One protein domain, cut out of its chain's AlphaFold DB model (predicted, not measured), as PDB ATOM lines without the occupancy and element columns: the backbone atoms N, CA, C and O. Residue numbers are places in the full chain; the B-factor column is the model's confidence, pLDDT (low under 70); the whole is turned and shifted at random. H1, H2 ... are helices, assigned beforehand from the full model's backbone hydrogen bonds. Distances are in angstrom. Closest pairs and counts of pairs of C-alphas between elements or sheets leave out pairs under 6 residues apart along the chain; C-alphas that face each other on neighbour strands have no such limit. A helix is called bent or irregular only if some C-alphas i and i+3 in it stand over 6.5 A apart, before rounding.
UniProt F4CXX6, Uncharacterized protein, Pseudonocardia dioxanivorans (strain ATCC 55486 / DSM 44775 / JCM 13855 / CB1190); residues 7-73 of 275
ATOM      1  N   PHE A   7     140.322 161.048 106.382       81.06
ATOM      2  CA  PHE A   7     140.140 162.433 106.831       81.06
ATOM      3  C   PHE A   7     139.497 163.343 105.779       81.06
ATOM      4  O   PHE A   7     138.742 164.246 106.135       81.06
ATOM      5  N   GLY A   8     139.752 163.100 104.489       78.88
ATOM      6  CA  GLY A   8     139.070 163.805 103.403       78.88
ATOM      7  C   GLY A   8     137.584 163.458 103.363       78.88
ATOM      8  O   GLY A   8     136.741 164.351 103.296       78.88
ATOM      9  N   TRP A   9     137.261 162.170 103.515       85.69
ATOM     10  CA  TRP A   9     135.883 161.701 103.660       85.69
ATOM     11  C   TRP A   9     135.204 162.301 104.899       85.69
ATOM     12  O   TRP A   9     134.101 162.838 104.789       85.69
ATOM     13  N   LEU A  10     135.859 162.267 106.063       86.44
ATOM     14  CA  LEU A  10     135.317 162.794 107.318       86.44
ATOM     15  C   LEU A  10     135.003 164.287 107.196       86.44
ATOM     16  O   LEU A  10     133.899 164.715 107.527       86.44
ATOM     17  N   ARG A  11     135.954 165.066 106.667       84.38
ATOM     18  CA  ARG A  11     135.809 166.508 106.470       84.38
ATOM     19  C   ARG A  11     134.667 166.838 105.514       84.38
ATOM     20  O   ARG A  11     133.829 167.663 105.851       84.38
ATOM     21  N   HIS A  12     134.610 166.171 104.363       85.62
ATOM     22  CA  HIS A  12     133.571 166.414 103.364       85.62
ATOM     23  C   HIS A  12     132.163 166.144 103.917       85.62
ATOM     24  O   HIS A  12     131.255 166.951 103.732       85.62
ATOM     25  N   ASN A  13     131.980 165.032 104.641       89.81
ATOM     26  CA  ASN A  13     130.688 164.728 105.257       89.81
ATOM     27  C   ASN A  13     130.363 165.717 106.391       89.81
ATOM     28  O   ASN A  13     129.242 166.213 106.449       89.81
ATOM     29  N   ALA A  14     131.331 166.058 107.247       87.88
ATOM     30  CA  ALA A  14     131.129 167.035 108.314       87.88
ATOM     31  C   ALA A  14     130.711 168.413 107.767       87.88
ATOM     32  O   ALA A  14     129.719 168.970 108.228       87.88
ATOM     33  N   GLU A  15     131.414 168.938 106.758       88.94
ATOM     34  CA  GLU A  15     131.078 170.209 106.098       88.94
ATOM     35  C   GLU A  15     129.660 170.174 105.519       88.94
ATOM     36  O   GLU A  15     128.851 171.057 105.803       88.94
ATOM     37  N   HIS A  16     129.326 169.117 104.774       90.94
ATOM     38  CA  HIS A  16     128.010 168.964 104.164       90.94
ATOM     39  C   HIS A  16     126.875 168.973 105.203       90.94
ATOM     40  O   HIS A  16     125.915 169.730 105.065       90.94
ATOM     41  N   TYR A  17     126.967 168.168 106.266       92.38
ATOM     42  CA  TYR A  17     125.869 168.047 107.232       92.38
ATOM     43  C   TYR A  17     125.787 169.211 108.229       92.38
ATOM     44  O   TYR A  17     124.689 169.506 108.707       92.38
ATOM     45  N   LEU A  18     126.893 169.914 108.499       91.44
ATOM     46  CA  LEU A  18     126.861 171.179 109.239       91.44
ATOM     47  C   LEU A  18     126.180 172.288 108.426       91.44
ATOM     48  O   LEU A  18     125.399 173.059 108.983       91.44
ATOM     49  N   LEU A  19     126.406 172.335 107.109       91.62
ATOM     50  CA  LEU A  19     125.705 173.261 106.217       91.62
ATOM     51  C   LEU A  19     124.202 172.962 106.167       91.62
ATOM     52  O   LEU A  19     123.399 173.878 106.331       91.62
ATOM     53  N   VAL A  20     123.810 171.692 106.036       90.19
ATOM     54  CA  VAL A  20     122.391 171.286 106.057       90.19
ATOM     55  C   VAL A  20     121.712 171.665 107.378       90.19
ATOM     56  O   VAL A  20     120.581 172.148 107.371       90.19
ATOM     57  N   ASP A  21     122.388 171.490 108.516       90.31
ATOM     58  CA  ASP A  21     121.870 171.922 109.820       90.31
ATOM     59  C   ASP A  21     121.746 173.450 109.929       90.31
ATOM     60  O   ASP A  21     120.738 173.958 110.421       90.31
ATOM     61  N   SER A  22     122.724 174.199 109.409       88.38
ATOM     62  CA  SER A  22     122.653 175.663 109.362       88.38
ATOM     63  C   SER A  22     121.472 176.143 108.511       88.38
ATOM     64  O   SER A  22     120.723 177.021 108.941       88.38
ATOM     65  N   GLN A  23     121.229 175.495 107.367       89.75
ATOM     66  CA  GLN A  23     120.095 175.778 106.493       89.75
ATOM     67  C   GLN A  23     118.773 175.477 107.206       89.75
ATOM     68  O   GLN A  23     117.849 176.279 107.129       89.75
ATOM     69  N   GLN A  24     118.694 174.370 107.951       89.75
ATOM     70  CA  GLN A  24     117.510 174.012 108.733       89.75
ATOM     71  C   GLN A  24     117.222 175.017 109.860       89.75
ATOM     72  O   GLN A  24     116.070 175.380 110.094       89.75
ATOM     73  N   LYS A  25     118.254 175.501 110.556       88.00
ATOM     74  CA  LYS A  25     118.101 176.543 111.584       88.00
ATOM     75  C   LYS A  25     117.650 177.868 110.978       88.00
ATOM     76  O   LYS A  25     116.779 178.532 111.536       88.00
ATOM     77  N   MET A  26     118.216 178.247 109.834       89.00
ATOM     78  CA  MET A  26     117.818 179.457 109.116       89.00
ATOM     79  C   MET A  26     116.389 179.358 108.584       89.00
ATOM     80  O   MET A  26     115.637 180.317 108.727       89.00
ATOM     81  N   SER A  27     115.980 178.199 108.063       89.56
ATOM     82  CA  SER A  27     114.613 177.983 107.583       89.56
ATOM     83  C   SER A  27     113.589 178.074 108.712       89.56
ATOM     84  O   SER A  27     112.542 178.685 108.540       89.56
ATOM     85  N   GLN A  28     113.908 177.539 109.895       89.44
ATOM     86  CA  GLN A  28     113.059 177.676 111.085       89.44
ATOM     87  C   GLN A  28     112.955 179.127 111.571       89.44
ATOM     88  O   GLN A  28     111.885 179.547 111.995       89.44
ATOM     89  N   ARG A  29     114.050 179.897 111.509       89.56
ATOM     90  CA  ARG A  29     114.069 181.306 111.938       89.56
ATOM     91  C   ARG A  29     113.361 182.247 110.968       89.56
ATOM     92  O   ARG A  29     112.743 183.203 111.413       89.56
ATOM     93  N   LEU A  30     113.496 182.003 109.665       89.81
ATOM     94  CA  LEU A  30     113.017 182.900 108.608       89.81
ATOM     95  C   LEU A  30     111.738 182.409 107.917       89.81
ATOM     96  O   LEU A  30     111.247 183.078 107.015       89.81
ATOM     97  N   GLY A  31     111.212 181.238 108.292       88.31
ATOM     98  CA  GLY A  31     110.021 180.653 107.668       88.31
ATOM     99  C   GLY A  31     110.222 180.227 106.208       88.31
ATOM    100  O   GLY A  31     109.255 180.143 105.456       88.31
ATOM    101  N   THR A  32     111.463 179.985 105.782       87.12
ATOM    102  CA  THR A  32     111.788 179.596 104.400       87.12
ATOM    103  C   THR A  32     111.769 178.077 104.214       87.12
ATOM    104  O   THR A  32     111.619 177.310 105.168       87.12
ATOM    105  N   ALA A  33     111.903 177.615 102.968       86.19
ATOM    106  CA  ALA A  33     111.890 176.191 102.646       86.19
ATOM    107  C   ALA A  33     112.990 175.421 103.406       86.19
ATOM    108  O   ALA A  33     114.182 175.714 103.290       86.19
ATOM    109  N   ALA A  34     112.575 174.416 104.182       84.94
ATOM    110  CA  ALA A  34     113.479 173.577 104.959       84.94
ATOM    111  C   ALA A  34     114.200 172.540 104.076       84.94
ATOM    112  O   ALA A  34     113.628 172.045 103.099       84.94
ATOM    113  N   PRO A  35     115.437 172.147 104.427       85.19
ATOM    114  CA  PRO A  35     116.128 171.071 103.732       85.19
ATOM    115  C   PRO A  35     115.398 169.735 103.926       85.19
ATOM    116  O   PRO A  35     114.766 169.491 104.958       85.19
ATOM    117  N   ARG A  36     115.532 168.836 102.942       84.88
ATOM    118  CA  ARG A  36     114.857 167.528 102.940       84.88
ATOM    119  C   ARG A  36     115.079 166.748 104.248       84.88
ATOM    120  O   ARG A  36     116.166 166.827 104.834       84.88
ATOM    121  N   PRO A  37     114.104 165.943 104.703       81.69
ATOM    122  CA  PRO A  37     114.287 165.088 105.871       81.69
ATOM    123  C   PRO A  37     115.411 164.066 105.647       81.69
ATOM    124  O   PRO A  37     115.679 163.648 104.518       81.69
ATOM    125  N   ALA A  38     116.087 163.695 106.738       82.38
ATOM    126  CA  ALA A  38     117.190 162.740 106.711       82.38
ATOM    127  C   ALA A  38     116.672 161.358 106.293       82.38
ATOM    128  O   ALA A  38     115.717 160.857 106.886       82.38
ATOM    129  N   LYS A  39     117.307 160.740 105.295       81.50
ATOM    130  CA  LYS A  39     116.980 159.396 104.808       81.50
ATOM    131  C   LYS A  39     118.210 158.493 104.907       81.50
ATOM    132  O   LYS A  39     119.286 158.829 104.421       81.50
ATOM    133  N   GLY A  40     118.031 157.327 105.525       86.50
ATOM    134  CA  GLY A  40     119.082 156.320 105.693       86.50
ATOM    135  C   GLY A  40     119.986 156.543 106.912       86.50
ATOM    136  O   GLY A  40     120.117 157.651 107.436       86.50
ATOM    137  N   GLY A  41     120.626 155.462 107.372       86.50
ATOM    138  CA  GLY A  41     121.400 155.443 108.621       86.50
ATOM    139  C   GLY A  41     122.557 156.447 108.657       86.50
ATOM    140  O   GLY A  41     122.794 157.075 109.686       86.50
ATOM    141  N   LYS A  42     123.218 156.678 107.515       86.81
ATOM    142  CA  LYS A  42     124.300 157.663 107.388       86.81
ATOM    143  C   LYS A  42     123.815 159.082 107.700       86.81
ATOM    144  O   LYS A  42     124.388 159.755 108.549       86.81
ATOM    145  N   GLU A  43     122.750 159.543 107.049       86.31
ATOM    146  CA  GLU A  43     122.238 160.906 107.257       86.31
ATOM    147  C   GLU A  43     121.691 161.110 108.666       86.31
ATOM    148  O   GLU A  43     121.846 162.188 109.237       86.31
ATOM    149  N   ILE A  44     121.068 160.070 109.225       88.56
ATOM    150  CA  ILE A  44     120.559 160.086 110.595       88.56
ATOM    151  C   ILE A  44     121.715 160.268 111.576       88.56
ATOM    152  O   ILE A  44     121.642 161.159 112.418       88.56
ATOM    153  N   PHE A  45     122.792 159.491 111.436       91.62
ATOM    154  CA  PHE A  45     123.985 159.641 112.267       91.62
ATOM    155  C   PHE A  45     124.538 161.069 112.192       91.62
ATOM    156  O   PHE A  45     124.708 161.732 113.214       91.62
ATOM    157  N   TRP A  46     124.759 161.588 110.984       91.50
ATOM    158  CA  TRP A  46     125.392 162.895 110.838       91.50
ATOM    159  C   TRP A  46     124.524 164.045 111.361       91.50
ATOM    160  O   TRP A  46     125.025 164.919 112.061       91.50
ATOM    161  N   ARG A  47     123.215 164.035 111.090       88.94
ATOM    162  CA  ARG A  47     122.327 165.134 111.497       88.94
ATOM    163  C   ARG A  47     121.862 165.040 112.945       88.94
ATOM    164  O   ARG A  47     121.749 166.070 113.599       88.94
ATOM    165  N   LYS A  48     121.565 163.837 113.444       87.38
ATOM    166  CA  LYS A  48     121.002 163.648 114.793       87.38
ATOM    167  C   LYS A  48     122.048 163.374 115.870       87.38
ATOM    168  O   LYS A  48     121.732 163.549 117.039       87.38
ATOM    169  N   ILE A  49     123.255 162.942 115.503       88.56
ATOM    170  CA  ILE A  49     124.311 162.595 116.464       88.56
ATOM    171  C   ILE A  49     125.511 163.523 116.284       88.56
ATOM    172  O   ILE A  49     125.851 164.263 117.204       88.56
ATOM    173  N   PHE A  50     126.127 163.546 115.101       91.81
ATOM    174  CA  PHE A  50     127.350 164.326 114.888       91.81
ATOM    175  C   PHE A  50     127.122 165.835 115.030       91.81
ATOM    176  O   PHE A  50     127.836 166.474 115.793       91.81
ATOM    177  N   THR A  51     126.140 166.420 114.341       89.88
ATOM    178  CA  THR A  51     125.919 167.873 114.374       89.88
ATOM    179  C   THR A  51     125.615 168.443 115.768       89.88
ATOM    180  O   THR A  51     126.253 169.435 116.127       89.88
ATOM    181  N   PRO A  52     124.712 167.873 116.595       89.94
ATOM    182  CA  PRO A  52     124.486 168.397 117.943       89.94
ATOM    183  C   PRO A  52     125.719 168.244 118.842       89.94
ATOM    184  O   PRO A  52     126.070 169.190 119.546       89.94
ATOM    185  N   LEU A  53     126.435 167.115 118.765       89.56
ATOM    186  CA  LEU A  53     127.695 166.936 119.497       89.56
ATOM    187  C   LEU A  53     128.754 167.944 119.047       89.56
ATOM    188  O   LEU A  53     129.420 168.567 119.873       89.56
ATOM    189  N   TYR A  54     128.868 168.157 117.736       87.62
ATOM    190  CA  TYR A  54     129.754 169.159 117.171       87.62
ATOM    191  C   TYR A  54     129.371 170.551 117.663       87.62
ATOM    192  O   TYR A  54     130.261 171.282 118.062       87.62
ATOM    193  N   ALA A  55     128.083 170.907 117.717       85.69
ATOM    194  CA  ALA A  55     127.595 172.216 118.156       85.69
ATOM    195  C   ALA A  55     127.800 172.505 119.655       85.69
ATOM    196  O   ALA A  55     127.897 173.677 120.023       85.69
ATOM    197  N   ILE A  56     127.925 171.473 120.493       90.88
ATOM    198  CA  ILE A  56     128.189 171.593 121.939       90.88
ATOM    199  C   ILE A  56     129.697 171.564 122.248       90.88
ATOM    200  O   ILE A  56     130.142 172.102 123.258       90.88
ATOM    201  N   MET A  57     130.513 170.991 121.361       89.75
ATOM    202  CA  MET A  57     131.954 170.829 121.575       89.75
ATOM    203  C   MET A  57     132.672 172.175 121.822       89.75
ATOM    204  O   MET A  57     132.464 173.102 121.043       89.75
ATOM    205  N   PRO A  58     133.559 172.311 122.825       91.56
ATOM    206  CA  PRO A  58     134.314 173.544 123.050       91.56
ATOM    207  C   PRO A  58     135.169 173.955 121.842       91.56
ATOM    208  O   PRO A  58     135.740 173.106 121.152       91.56
ATOM    209  N   TRP A  59     135.303 175.266 121.605       81.75
ATOM    210  CA  TRP A  59     136.073 175.802 120.473       81.75
ATOM    211  C   TRP A  59     137.532 175.333 120.463       81.75
ATOM    212  O   TRP A  59     138.058 174.996 119.404       81.75
ATOM    213  N   SER A  60     138.168 175.246 121.635       86.62
ATOM    214  CA  SER A  60     139.540 174.749 121.775       86.62
ATOM    215  C   SER A  60     139.687 173.354 121.164       86.62
ATOM    216  O   SER A  60     140.531 173.154 120.293       86.62
ATOM    217  N   LEU A  61     138.794 172.426 121.511       85.75
ATOM    218  CA  LEU A  61     138.798 171.058 120.999       85.75
ATOM    219  C   LEU A  61     138.485 170.999 119.495       85.75
ATOM    220  O   LEU A  61     139.208 170.337 118.749       85.75
ATOM    221  N   ARG A  62     137.474 171.749 119.024       84.44
ATOM    222  CA  ARG A  62     137.154 171.843 117.584       84.44
ATOM    223  C   ARG A  62     138.346 172.337 116.777       84.44
ATOM    224  O   ARG A  62     138.695 171.741 115.763       84.44
ATOM    225  N   SER A  63     138.980 173.415 117.235       81.81
ATOM    226  CA  SER A  63     140.094 174.049 116.533       81.81
ATOM    227  C   SER A  63     141.317 173.131 116.461       81.81
ATOM    228  O   SER A  63     141.951 173.051 115.410       81.81
ATOM    229  N   THR A  64     141.602 172.375 117.525       85.94
ATOM    230  CA  THR A  64     142.679 171.380 117.556       85.94
ATOM    231  C   THR A  64     142.415 170.245 116.568       85.94
ATOM    232  O   THR A  64     143.299 169.907 115.784       85.94
ATOM    233  N   ILE A  65     141.189 169.710 116.533       83.69
ATOM    234  CA  ILE A  65     140.790 168.661 115.577       83.69
ATOM    235  C   ILE A  65     140.835 169.191 114.133       83.69
ATOM    236  O   ILE A  65     141.341 168.527 113.232       83.69
ATOM    237  N   MET A  66     140.361 170.415 113.885       80.12
ATOM    238  CA  MET A  66     140.399 171.032 112.554       80.12
ATOM    239  C   MET A  66     141.823 171.250 112.040       80.12
ATOM    240  O   MET A  66     142.071 171.050 110.852       80.12
ATOM    241  N   LYS A  67     142.742 171.650 112.926       80.19
ATOM    242  CA  LYS A  67     144.156 171.880 112.607       80.19
ATOM    243  C   LYS A  67     144.962 170.588 112.506       80.19
ATOM    244  O   LYS A  67     146.033 170.608 111.900       80.19
ATOM    245  N   SER A  68     144.517 169.486 113.113       80.38
ATOM    246  CA  SER A  68     145.186 168.183 113.001       80.38
ATOM    247  C   SER A  68     144.835 167.453 111.702       80.38
ATOM    248  O   SER A  68     145.656 166.689 111.196       80.38
ATOM    249  N   MET A  69     143.665 167.729 111.118       78.62
ATOM    250  CA  MET A  69     143.251 167.142 109.845       78.62
ATOM    251  C   MET A  69     144.058 167.695 108.653       78.62
ATOM    252  O   MET A  69     144.269 168.906 108.556       78.62
ATOM    253  N   PRO A  70     144.460 166.845 107.688       71.88
ATOM    254  CA  PRO A  70     145.111 167.298 106.462       71.88
ATOM    255  C   PRO A  70     144.182 168.230 105.664       71.88
ATOM    256  O   PRO A  70     143.052 167.873 105.327       71.88
ATOM    257  N   GLY A  71     144.661 169.436 105.353       68.94
ATOM    258  CA  GLY A  71     143.922 170.471 104.625       68.94
ATOM    259  C   GLY A  71     144.855 171.439 103.899       68.94
ATOM    260  O   GLY A  71     146.072 171.298 103.974       68.94
ATOM    261  N   SER A  72     144.302 172.432 103.192       67.19
ATOM    262  CA  SER A  72     145.085 173.434 102.438       67.19
ATOM    263  C   SER A  72     146.129 174.163 103.291       67.19
ATOM    264  O   SER A  72     147.217 174.435 102.806       67.19
ATOM    265  N   HIS A  73     145.837 174.382 104.572       65.06
ATOM    266  CA  HIS A  73     146.745 174.973 105.562       65.06
ATOM    267  C   HIS A  73     147.978 174.107 105.900       65.06
ATOM    268  O   HIS A  73     148.913 174.598 106.520       65.06
TER     269      HIS A  73
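AT A GLANCE: This is residues 7 to 73 of the 275 residues of an uncharacterized protein of Pseudonocardia dioxanivorans (strain ATCC 55486 / DSM 44775 / JCM 13855 / CB1190) (UniProt F4CXX6). Two helices, H1 and H2, cross as an X near their middles, and a short third helix, H3, sits off the last end of H2, touching neither of them. The longest helix, H1, makes most of the length; residues 31 to 39 loop from its last end to the first end of H2, while residues 56 to 61 stick out where the backbone turns from H2 into H3. The printed part has 67 residues with three named helices in the order H1, H2, H3 and no named strand, and its class is all helix. It is only just loose, close to compact, with a radius of gyration of the C-alphas of 13.3 A, and its C-alphas span 37 by 25 by 21 A.

IN THESE COORDINATES: H1 holds residues 7 to 30 and measures 34.0 A from first to last C-alpha, from C-alpha 7 at (140.140, 162.433, 106.831) to C-alpha 30 at (113.017, 182.900, 108.608). H2 holds residues 40 to 56 and measures 24.1 A, beginning with C-alpha 40 at (119.082, 156.320, 105.693). It is neither bent nor irregular, but only just: C-alphas 48 and 51 are 6.5 A apart. H3 holds residues 59 to 68, is 14.0 A long, and ends with C-alpha 68 at (145.186, 168.183, 113.001).

HOW THE PARTS SIT: H1 and H2 touch, with 9 pairs of C-alphas within 8 A. The closest C-alphas of the two are those of Leu 18 and Thr 51, 6.2 A apart. H1 touches H2 with residues 13 to 21 alone, and H2 touches H1 with residues 46 to 51 alone. Their lines stand about perpendicular, at 77 degrees, and their centres are 9.7 A apart. H2 and H3 are close but not clearly touching: their closest C-alphas, those of Tyr 54 and Arg 62, are 7.9 A apart. These two run opposite ways at a steep tilt of 57 degrees. H1 and H3 are apart. In H1 and H3 every O i to N i+4 pair is within hydrogen-bond range; in H2, 10 of 13 are.

THE WHOLE: The two C-alphas farthest apart are those of Gly 31 and Ser 68, at 37.7 A, while the C-alphas of Phe 7 and His 73, the first and last printed, are 14.2 A apart. The printed part has no cut. The link from H1 to H2, 9 residues, is short, and the link from H2 to H3, 2 residues, is tight. Residues 56 to 61, of which 59 to 61 belong to H3, stand free. The mean pLDDT of the printed part is 85.9, and residues 71 to 73 are under 70.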